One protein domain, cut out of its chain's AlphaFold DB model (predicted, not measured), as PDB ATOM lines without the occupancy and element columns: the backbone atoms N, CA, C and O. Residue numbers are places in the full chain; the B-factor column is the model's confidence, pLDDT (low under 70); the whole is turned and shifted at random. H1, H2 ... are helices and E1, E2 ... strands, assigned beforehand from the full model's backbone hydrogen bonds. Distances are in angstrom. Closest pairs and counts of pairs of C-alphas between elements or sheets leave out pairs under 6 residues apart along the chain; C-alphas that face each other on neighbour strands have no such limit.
ATOM      1  N   GLU A  91     167.069 134.714 168.520       83.50
ATOM      2  CA  GLU A  91     167.440 135.859 167.686       83.50
ATOM      3  C   GLU A  91     166.515 135.923 166.462       83.50
ATOM      4  O   GLU A  91     166.347 134.942 165.732       83.50
ATOM      5  N   GLN A  92     165.883 137.074 166.263       80.94
ATOM      6  CA  GLN A  92     165.018 137.363 165.126       80.94
ATOM      7  C   GLN A  92     165.828 137.969 163.971       80.94
ATOM      8  O   GLN A  92     166.930 138.484 164.159       80.94
ATOM      9  N   ASP A  93     165.247 137.989 162.769       76.69
ATOM     10  CA  ASP A  93     165.893 138.546 161.568       76.69
ATOM     11  C   ASP A  93     166.275 140.039 161.699       76.69
ATOM     12  O   ASP A  93     167.128 140.530 160.958       76.69
ATOM     13  N   ASP A  94     165.648 140.774 162.625       70.19
ATOM     14  CA  ASP A  94     165.941 142.182 162.922       70.19
ATOM     15  C   ASP A  94     166.993 142.387 164.034       70.19
ATOM     16  O   ASP A  94     167.287 143.529 164.395       70.19
ATOM     17  N   GLY A  95     167.579 141.301 164.553       75.44
ATOM     18  CA  GLY A  95     168.578 141.304 165.626       75.44
ATOM     19  C   GLY A  95     167.997 141.435 167.038       75.44
ATOM     20  O   GLY A  95     168.760 141.556 168.001       75.44
ATOM     21  N   SER A  96     166.668 141.439 167.186       77.06
ATOM     22  CA  SER A  96     166.019 141.387 168.498       77.06
ATOM     23  C   SER A  96     165.959 139.955 169.048       77.06
ATOM     24  O   SER A  96     166.013 138.986 168.297       77.06
ATOM     25  N   TRP A  97     165.878 139.818 170.372       80.81
ATOM     26  CA  TRP A  97     165.922 138.532 171.080       80.81
ATOM     27  C   TRP A  97     164.609 138.300 171.798       80.81
ATOM     28  O   TRP A  97     164.255 139.101 172.661       80.81
ATOM     29  N   TRP A  98     163.876 137.264 171.402       82.94
ATOM     30  CA  TRP A  98     162.516 137.020 171.883       82.94
ATOM     31  C   TRP A  98     162.387 135.631 172.481       82.94
ATOM     32  O   TRP A  98     163.050 134.691 172.040       82.94
ATOM     33  N   THR A  99     161.466 135.469 173.421       84.56
ATOM     34  CA  THR A  99     161.058 134.144 173.873       84.56
ATOM     35  C   THR A  99     160.305 133.415 172.759       84.56
ATOM     36  O   THR A  99     159.768 133.999 171.805       84.56
ATOM     37  N   LYS A 100     160.222 132.089 172.879       85.62
ATOM     38  CA  LYS A 100     159.402 131.283 171.970       85.62
ATOM     39  C   LYS A 100     157.933 131.725 171.988       85.62
ATOM     40  O   LYS A 100     157.295 131.747 170.937       85.62
ATOM     41  N   GLU A 101     157.410 132.084 173.159       85.62
ATOM     42  CA  GLU A 101     156.033 132.555 173.307       85.62
ATOM     43  C   GLU A 101     155.802 133.880 172.568       85.62
ATOM     44  O   GLU A 101     154.822 134.000 171.830       85.62
ATOM     45  N   GLU A 102     156.712 134.848 172.701       85.62
ATOM     46  CA  GLU A 102     156.640 136.128 171.987       85.62
ATOM     47  C   GLU A 102     156.640 135.925 170.467       85.62
ATOM     48  O   GLU A 102     155.814 136.503 169.756       85.62
ATOM     49  N   SER A 103     157.504 135.038 169.962       87.00
ATOM     50  CA  SER A 103     157.554 134.702 168.534       87.00
ATOM     51  C   SER A 103     156.251 134.049 168.051       87.00
ATOM     52  O   SER A 103     155.689 134.441 167.023       87.00
ATOM     53  N   GLU A 104     155.703 133.100 168.815       90.25
ATOM     54  CA  GLU A 104     154.409 132.479 168.511       90.25
ATOM     55  C   GLU A 104     153.256 133.495 168.558       90.25
ATOM     56  O   GLU A 104     152.346 133.445 167.724       90.25
ATOM     57  N   ASN A 105     153.275 134.432 169.506       90.50
ATOM     58  CA  ASN A 105     152.255 135.467 169.637       90.50
ATOM     59  C   ASN A 105     152.313 136.471 168.484       90.50
ATOM     60  O   ASN A 105     151.273 136.746 167.879       90.50
ATOM     61  N   ALA A 106     153.501 136.916 168.079       90.12
ATOM     62  CA  ALA A 106     153.664 137.752 166.896       90.12
ATOM     63  C   ALA A 106     153.155 137.051 165.625       90.12
ATOM     64  O   ALA A 106     152.409 137.644 164.844       90.12
ATOM     65  N   GLN A 107     153.448 135.759 165.436       91.75
ATOM     66  CA  GLN A 107     152.907 134.989 164.307       91.75
ATOM     67  C   GLN A 107     151.370 134.940 164.314       91.75
ATOM     68  O   GLN A 107     150.739 135.101 163.263       91.75
ATOM     69  N   LYS A 108     150.747 134.773 165.492       94.38
ATOM     70  CA  LYS A 108     149.281 134.842 165.639       94.38
ATOM     71  C   LYS A 108     148.748 136.225 165.257       94.38
ATOM     72  O   LYS A 108     147.730 136.301 164.567       94.38
ATOM     73  N   VAL A 109     149.435 137.303 165.649       94.44
ATOM     74  CA  VAL A 109     149.071 138.678 165.268       94.44
ATOM     75  C   VAL A 109     149.100 138.840 163.751       94.44
ATOM     76  O   VAL A 109     148.102 139.270 163.174       94.44
ATOM     77  N   LEU A 110     150.183 138.429 163.085       94.56
ATOM     78  CA  LEU A 110     150.328 138.523 161.625       94.56
ATOM     79  C   LEU A 110     149.247 137.741 160.870       94.56
ATOM     80  O   LEU A 110     148.746 138.186 159.832       94.56
ATOM     81  N   ALA A 111     148.862 136.579 161.398       95.56
ATOM     82  CA  ALA A 111     147.811 135.748 160.827       95.56
ATOM     83  C   ALA A 111     146.393 136.296 161.072       95.56
ATOM     84  O   ALA A 111     145.456 135.852 160.398       95.56
ATOM     85  N   SER A 112     146.219 137.247 161.997       97.00
ATOM     86  CA  SER A 112     144.911 137.777 162.391       97.00
ATOM     87  C   SER A 112     144.259 138.637 161.302       97.00
ATOM     88  O   SER A 112     144.916 139.380 160.570       97.00
ATOM     89  N   GLU A 113     142.926 138.589 161.226       97.25
ATOM     90  CA  GLU A 113     142.162 139.469 160.331       97.25
ATOM     91  C   GLU A 113     142.285 140.942 160.740       97.25
ATOM     92  O   GLU A 113     142.338 141.818 159.879       97.25
ATOM     93  N   THR A 114     142.425 141.219 162.042       97.06
ATOM     94  CA  THR A 114     142.671 142.568 162.566       97.06
ATOM     95  C   THR A 114     143.928 143.171 161.951       97.06
ATOM     96  O   THR A 114     143.862 144.259 161.381       97.06
ATOM     97  N   PHE A 115     145.053 142.451 161.985       97.62
ATOM     98  CA  PHE A 115     146.296 142.913 161.374       97.62
ATOM     99  C   PHE A 115     146.153 143.060 159.856       97.62
ATOM    100  O   PHE A 115     146.476 144.111 159.301       97.62
ATOM    101  N   LYS A 116     145.605 142.051 159.167       97.06
ATOM    102  CA  LYS A 116     145.435 142.089 157.703       97.06
ATOM    103  C   LYS A 116     144.555 143.244 157.227       97.06
ATOM    104  O   LYS A 116     144.803 143.752 156.130       97.06
ATOM    105  N   SER A 117     143.580 143.660 158.042       97.19
ATOM    106  CA  SER A 117     142.678 144.784 157.765       97.19
ATOM    107  C   SER A 117     143.342 146.161 157.863       97.19
ATOM    108  O   SER A 117     142.786 147.137 157.355       97.19
ATOM    109  N   LEU A 118     144.529 146.264 158.478       97.88
ATOM    110  CA  LEU A 118     145.298 147.505 158.471       97.88
ATOM    111  C   LEU A 118     145.668 147.894 157.031       97.88
ATOM    112  O   LEU A 118     146.032 147.021 156.233       97.88
ATOM    113  N   PRO A 119     145.629 149.197 156.697       97.88
ATOM    114  CA  PRO A 119     145.987 149.659 155.365       97.88
ATOM    115  C   PRO A 119     147.450 149.334 155.058       97.88
ATOM    116  O   PRO A 119     148.334 149.546 155.892       97.88
ATOM    117  N   LEU A 120     147.702 148.842 153.845       98.00
ATOM    118  CA  LEU A 120     149.053 148.709 153.314       98.00
ATOM    119  C   LEU A 120     149.611 150.090 152.989       98.00
ATOM    120  O   LEU A 120     149.023 150.838 152.207       98.00
ATOM    121  N   VAL A 121     150.752 150.415 153.587       97.75
ATOM    122  CA  VAL A 121     151.403 151.716 153.435       97.75
ATOM    123  C   VAL A 121     152.861 151.502 153.048       97.75
ATOM    124  O   VAL A 121     153.569 150.679 153.631       97.75
ATOM    125  N   LYS A 122     153.317 152.253 152.038       96.25
ATOM    126  CA  LYS A 122     154.722 152.250 151.630       96.25
ATOM    127  C   LYS A 122     155.561 152.882 152.740       96.25
ATOM    128  O   LYS A 122     155.313 154.023 153.127       96.25
ATOM    129  N   TYR A 123     156.554 152.144 153.227       96.38
ATOM    130  CA  TYR A 123     157.460 152.638 154.258       96.38
ATOM    131  C   TYR A 123     158.243 153.867 153.773       96.38
ATOM    132  O   TYR A 123     158.716 153.917 152.636       96.38
ATOM    133  N   ASP A 124     158.381 154.844 154.667       95.94
ATOM    134  CA  ASP A 124     159.139 156.076 154.463       95.94
ATOM    135  C   ASP A 124     159.797 156.423 155.795       95.94
ATOM    136  O   ASP A 124     159.116 156.811 156.743       95.94
ATOM    137  N   GLN A 125     161.120 156.272 155.877       94.56
ATOM    138  CA  GLN A 125     161.833 156.443 157.142       94.56
ATOM    139  C   GLN A 125     161.721 157.864 157.713       94.56
ATOM    140  O   GLN A 125     161.993 158.055 158.895       94.56
ATOM    141  N   SER A 126     161.396 158.873 156.899       94.62
ATOM    142  CA  SER A 126     161.327 160.264 157.362       94.62
ATOM    143  C   SER A 126     160.097 160.535 158.231       94.62
ATOM    144  O   SER A 126     160.143 161.401 159.101       94.62
ATOM    145  N   ILE A 127     159.024 159.762 158.039       95.12
ATOM    146  CA  ILE A 127     157.724 159.975 158.694       95.12
ATOM    147  C   ILE A 127     157.153 158.722 159.362       95.12
ATOM    148  O   ILE A 127     156.197 158.832 160.130       95.12
ATOM    149  N   HIS A 128     157.718 157.545 159.097       96.81
ATOM    150  CA  HIS A 128     157.270 156.278 159.661       96.81
ATOM    151  C   HIS A 128     158.317 155.678 160.595       96.81
ATOM    152  O   HIS A 128     159.522 155.742 160.344       96.81
ATOM    153  N   HIS A 129     157.823 155.041 161.648       95.19
ATOM    154  CA  HIS A 129     158.548 154.064 162.439       95.19
ATOM    155  C   HIS A 129     157.885 152.700 162.210       95.19
ATOM    156  O   HIS A 129     156.659 152.602 162.211       95.19
ATOM    157  N   ALA A 130     158.684 151.668 161.948       94.31
ATOM    158  CA  ALA A 130     158.201 150.311 161.731       94.31
ATOM    159  C   ALA A 130     158.590 149.448 162.929       94.31
ATOM    160  O   ALA A 130     159.772 149.389 163.260       94.31
ATOM    161  N   LYS A 131     157.615 148.770 163.544       90.94
ATOM    162  CA  LYS A 131     157.860 147.781 164.602       90.94
ATOM    163  C   LYS A 131     157.115 146.485 164.316       90.94
ATOM    164  O   LYS A 131     156.062 146.485 163.670       90.94
ATOM    165  N   VAL A 132     157.668 145.373 164.790       89.75
ATOM    166  CA  VAL A 132     156.909 144.126 164.883       89.75
ATOM    167  C   VAL A 132     156.056 144.200 166.146       89.75
ATOM    168  O   VAL A 132     156.522 144.675 167.178       89.75
ATOM    169  N   ILE A 133     154.798 143.784 166.043       89.81
ATOM    170  CA  ILE A 133     153.867 143.767 167.173       89.81
ATOM    171  C   ILE A 133     153.925 142.405 167.840       89.81
ATOM    172  O   ILE A 133     153.805 141.381 167.160       89.81
ATOM    173  N   ARG A 134     154.079 142.406 169.164       86.12
ATOM    174  CA  ARG A 134     154.316 141.184 169.943       86.12
ATOM    175  C   ARG A 134     153.036 140.571 170.492       86.12
ATOM    176  O   ARG A 134     152.984 139.367 170.732       86.12
ATOM    177  N   SER A 135     151.973 141.362 170.635       89.19
ATOM    178  CA  SER A 135     150.703 140.883 171.184       89.19
ATOM    179  C   SER A 135     149.475 141.425 170.450       89.19
ATOM    180  O   SER A 135     149.475 142.504 169.854       89.19
ATOM    181  N   MET A 136     148.384 140.656 170.494       91.56
ATOM    182  CA  MET A 136     147.096 141.106 169.953       91.56
ATOM    183  C   MET A 136     146.542 142.305 170.718       91.56
ATOM    184  O   MET A 136     145.891 143.155 170.111       91.56
ATOM    185  N   ASP A 137     146.806 142.373 172.018       91.50
ATOM    186  CA  ASP A 137     146.343 143.457 172.874       91.50
ATOM    187  C   ASP A 137     147.054 144.772 172.522       91.50
ATOM    188  O   ASP A 137     146.385 145.791 172.370       91.50
ATOM    189  N   GLU A 138     148.370 144.750 172.265       92.06
ATOM    190  CA  GLU A 138     149.114 145.923 171.779       92.06
ATOM    191  C   GLU A 138     148.514 146.451 170.462       92.06
ATOM    192  O   GLU A 138     148.203 147.639 170.328       92.06
ATOM    193  N   LEU A 139     148.253 145.558 169.496       95.00
ATOM    194  CA  LEU A 139     147.614 145.933 168.231       95.00
ATOM    195  C   LEU A 139     146.236 146.575 168.452       95.00
ATOM    196  O   LEU A 139     145.900 147.580 167.818       95.00
ATOM    197  N   GLN A 140     145.416 145.982 169.320       95.44
ATOM    198  CA  GLN A 140     144.075 146.482 169.615       95.44
ATOM    199  C   GLN A 140     144.120 147.839 170.317       95.44
ATOM    200  O   GLN A 140     143.361 148.733 169.934       95.44
ATOM    201  N   ASN A 141     145.038 148.025 171.264       95.19
ATOM    202  CA  ASN A 141     145.243 149.289 171.958       95.19
ATOM    203  C   ASN A 141     145.645 150.395 170.977       95.19
ATOM    204  O   ASN A 141     144.996 151.443 170.933       95.19
ATOM    205  N   LEU A 142     146.636 150.143 170.112       96.06
ATOM    206  CA  LEU A 142     147.056 151.088 169.072       96.06
ATOM    207  C   LEU A 142     145.891 151.491 168.153       96.06
ATOM    208  O   LEU A 142     145.732 152.666 167.817       96.06
ATOM    209  N   ILE A 143     145.044 150.536 167.754       96.88
ATOM    210  CA  ILE A 143     143.854 150.817 166.938       96.88
ATOM    211  C   ILE A 143     142.828 151.648 167.721       96.88
ATOM    212  O   ILE A 143     142.278 152.605 167.171       96.88
ATOM    213  N   ALA A 144     142.566 151.303 168.983       96.94
ATOM    214  CA  ALA A 144     141.602 151.995 169.835       96.94
ATOM    215  C   ALA A 144     142.008 153.450 170.128       96.94
ATOM    216  O   ALA A 144     141.136 154.307 170.316       96.94
ATOM    217  N   LEU A 145     143.312 153.734 170.123       96.94
ATOM    218  CA  LEU A 145     143.918 155.045 170.383       96.94
ATOM    219  C   LEU A 145     144.096 155.909 169.124       96.94
ATOM    220  O   LEU A 145     144.648 157.009 169.198       96.94
ATOM    221  N   LYS A 146     143.589 155.468 167.967       96.44
ATOM    222  CA  LYS A 146     143.547 156.307 166.763       96.44
ATOM    223  C   LYS A 146     142.802 157.619 167.032       96.44
ATOM    224  O   LYS A 146     141.669 157.619 167.513       96.44
ATOM    225  N   GLY A 147     143.433 158.728 166.659       95.56
ATOM    226  CA  GLY A 147     142.909 160.085 166.834       95.56
ATOM    227  C   GLY A 147     143.270 160.738 168.171       95.56
ATOM    228  O   GLY A 147     142.974 161.916 168.353       95.56
ATOM    229  N   CYS A 148     143.923 160.016 169.085       96.69
ATOM    230  CA  CYS A 148     144.501 160.596 170.296       96.69
ATOM    231  C   CYS A 148     145.719 161.466 169.940       96.69
ATOM    232  O   CYS A 148     146.539 161.100 169.101       96.69
ATOM    233  N   THR A 149     145.826 162.644 170.545       94.62
ATOM    234  CA  THR A 149     146.819 163.664 170.163       94.62
ATOM    235  C   THR A 149     148.192 163.437 170.782       94.62
ATOM    236  O   THR A 149     149.195 163.758 170.153       94.62
ATOM    237  N   ASN A 150     148.237 162.877 171.992       98.12
ATOM    238  CA  ASN A 150     149.454 162.759 172.802       98.12
ATOM    239  C   ASN A 150     149.884 161.301 173.006       98.12
ATOM    240  O   ASN A 150     150.510 160.936 173.998       98.12
ATOM    241  N   VAL A 151     149.522 160.459 172.042       97.62
ATOM    242  CA  VAL A 151     149.832 159.033 172.005       97.62
ATOM    243  C   VAL A 151     150.305 158.698 170.601       97.62
ATOM    244  O   VAL A 151     149.774 159.231 169.620       97.62
ATOM    245  N   ILE A 152     151.286 157.811 170.482       96.56
ATOM    246  CA  ILE A 152     151.817 157.372 169.197       96.56
ATOM    247  C   ILE A 152     150.703 156.821 168.294       96.56
ATOM    248  O   ILE A 152     149.850 156.041 168.716       96.56
ATOM    249  N   GLN A 153     150.681 157.258 167.034       97.44
ATOM    250  CA  GLN A 153     149.582 156.952 166.118       97.44
ATOM    251  C   GLN A 153     149.960 155.844 165.143       97.44
ATOM    252  O   GLN A 153     150.912 155.988 164.372       97.44
ATOM    253  N   ILE A 154     149.177 154.765 165.137       97.25
ATOM    254  CA  ILE A 154     149.264 153.713 164.123       97.25
ATOM    255  C   ILE A 154     148.731 154.216 162.775       97.25
ATOM    256  O   ILE A 154     147.627 154.753 162.668       97.25
ATOM    257  N   ILE A 155     149.523 154.006 161.730       97.06
ATOM    258  CA  ILE A 155     149.249 154.432 160.357       97.06
ATOM    259  C   ILE A 155     148.722 153.264 159.525       97.06
ATOM    260  O   ILE A 155     147.750 153.413 158.787       97.06
ATOM    261  N   GLY A 156     149.331 152.087 159.663       97.62
ATOM    262  CA  GLY A 156     149.010 150.925 158.842       97.62
ATOM    263  C   GLY A 156     150.011 149.799 159.033       97.62
ATOM    264  O   GLY A 156     150.567 149.638 160.118       97.62
ATOM    265  N   ARG A 157     150.248 149.033 157.970       97.62
ATOM    266  CA  ARG A 157     151.231 147.946 157.948       97.62
ATOM    267  C   ARG A 157     152.058 147.923 156.667       97.62
ATOM    268  O   ARG A 157     151.637 148.456 155.638       97.62
ATOM    269  N   THR A 158     153.204 147.255 156.725       96.62
ATOM    270  CA  THR A 158     154.049 146.958 155.560       96.62
ATOM    271  C   THR A 158     153.684 145.611 154.922       96.62
ATOM    272  O   THR A 158     153.002 144.776 155.524       96.62
ATOM    273  N   GLU A 159     154.169 145.371 153.697       93.62
ATOM    274  CA  GLU A 159     154.130 144.038 153.063       93.62
ATOM    275  C   GLU A 159     154.959 143.005 153.838       93.62
ATOM    276  O   GLU A 159     154.606 141.830 153.858       93.62
ATOM    277  N   ALA A 160     156.011 143.458 154.524       91.19
ATOM    278  CA  ALA A 160     156.901 142.628 155.332       91.19
ATOM    279  C   ALA A 160     156.315 142.242 156.705       91.19
ATOM    280  O   ALA A 160     157.006 141.623 157.504       91.19
ATOM    281  N   GLY A 161     155.062 142.606 157.004       92.06
ATOM    282  CA  GLY A 161     154.408 142.214 158.256       92.06
ATOM    283  C   GLY A 161     154.718 143.113 159.456       92.06
ATOM    284  O   GLY A 161     154.462 142.727 160.585       92.06
ATOM    285  N   GLN A 162     155.214 144.333 159.258       94.50
ATOM    286  CA  GLN A 162     155.419 145.280 160.363       94.50
ATOM    287  C   GLN A 162     154.226 146.223 160.504       94.50
ATOM    288  O   GLN A 162     153.602 146.589 159.503       94.50
ATOM    289  N   VAL A 163     153.943 146.671 161.727       96.00
ATOM    290  CA  VAL A 163     153.063 147.820 161.957       96.00
ATOM    291  C   VAL A 163     153.852 149.104 161.756       96.00
ATOM    292  O   VAL A 163     154.998 149.229 162.184       96.00
ATOM    293  N   LEU A 164     153.218 150.070 161.095       97.06
ATOM    294  CA  LEU A 164     153.742 151.416 160.938       97.06
ATOM    295  C   LEU A 164     153.060 152.363 161.911       97.06
ATOM    296  O   LEU A 164     151.833 152.487 161.909       97.06
ATOM    297  N   THR A 165     153.867 153.085 162.674       96.94
ATOM    298  CA  THR A 165     153.454 154.234 163.474       96.94
ATOM    299  C   THR A 165     154.037 155.521 162.893       96.94
ATOM    300  O   THR A 165     154.972 155.506 162.085       96.94
ATOM    301  N   ARG A 166     153.460 156.665 163.268       95.81
ATOM    302  CA  ARG A 166     154.031 157.971 162.936       95.81
ATOM    303  C   ARG A 166     155.379 158.119 163.640       95.81
ATOM    304  O   ARG A 166     155.458 157.931 164.846       95.81
ATOM    305  N   ARG A 167     156.418 158.519 162.913       96.00
ATOM    306  CA  ARG A 167     157.699 158.898 163.513       96.00
ATOM    307  C   ARG A 167     157.528 160.184 164.323       96.00
ATOM    308  O   ARG A 167     156.937 161.147 163.826       96.00
TER     309      ARG A 167
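Overview. This is residues 91 to 167 of the 348 residues of the protein "Non-specific serine/threonine protein kinase" of Kwoniella pini CBS 10737 (UniProt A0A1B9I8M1). H3 passes the E2 edge of a small antiparallel sheet, E1-E3-E2; H1 meets H3 and reaches away. The printed part has 77 residues, under half in named elements H1-H2-E1-H3-E2-E3, class mixed. It is compact, with radius of gyration of the C-alphas 12.3 A and spans 34, 25 and 22 A.

Along the chain. H1, residues 100 to 111, begins at C-alpha (159.402, 131.283, 171.970). H2 is 113 to 116, E1 128 to 131, H3 136 to 144, E2 154 to 157, E3 163 to 166, ending at (154.031, 157.971, 162.936).

Arrangement. H1 touches H3 with residues 105 to 109 alone, closest C-alphas Val 109 and Met 136, 5.6 A. H2 and H3 only graze the sheet. N 129 of E1 and O 165 of E3 are 2.9 A apart; so are hairpin E2-E3's N 164 and O 156. E1-H3-E2 is a split strand-helix-strand unit, crossover right-handed. H1 and H3 have every O i to N i+4 within hydrogen-bond range.

Size, cuts and confidence. The link H2 to E1 is long; no cut, no printed residue under 70.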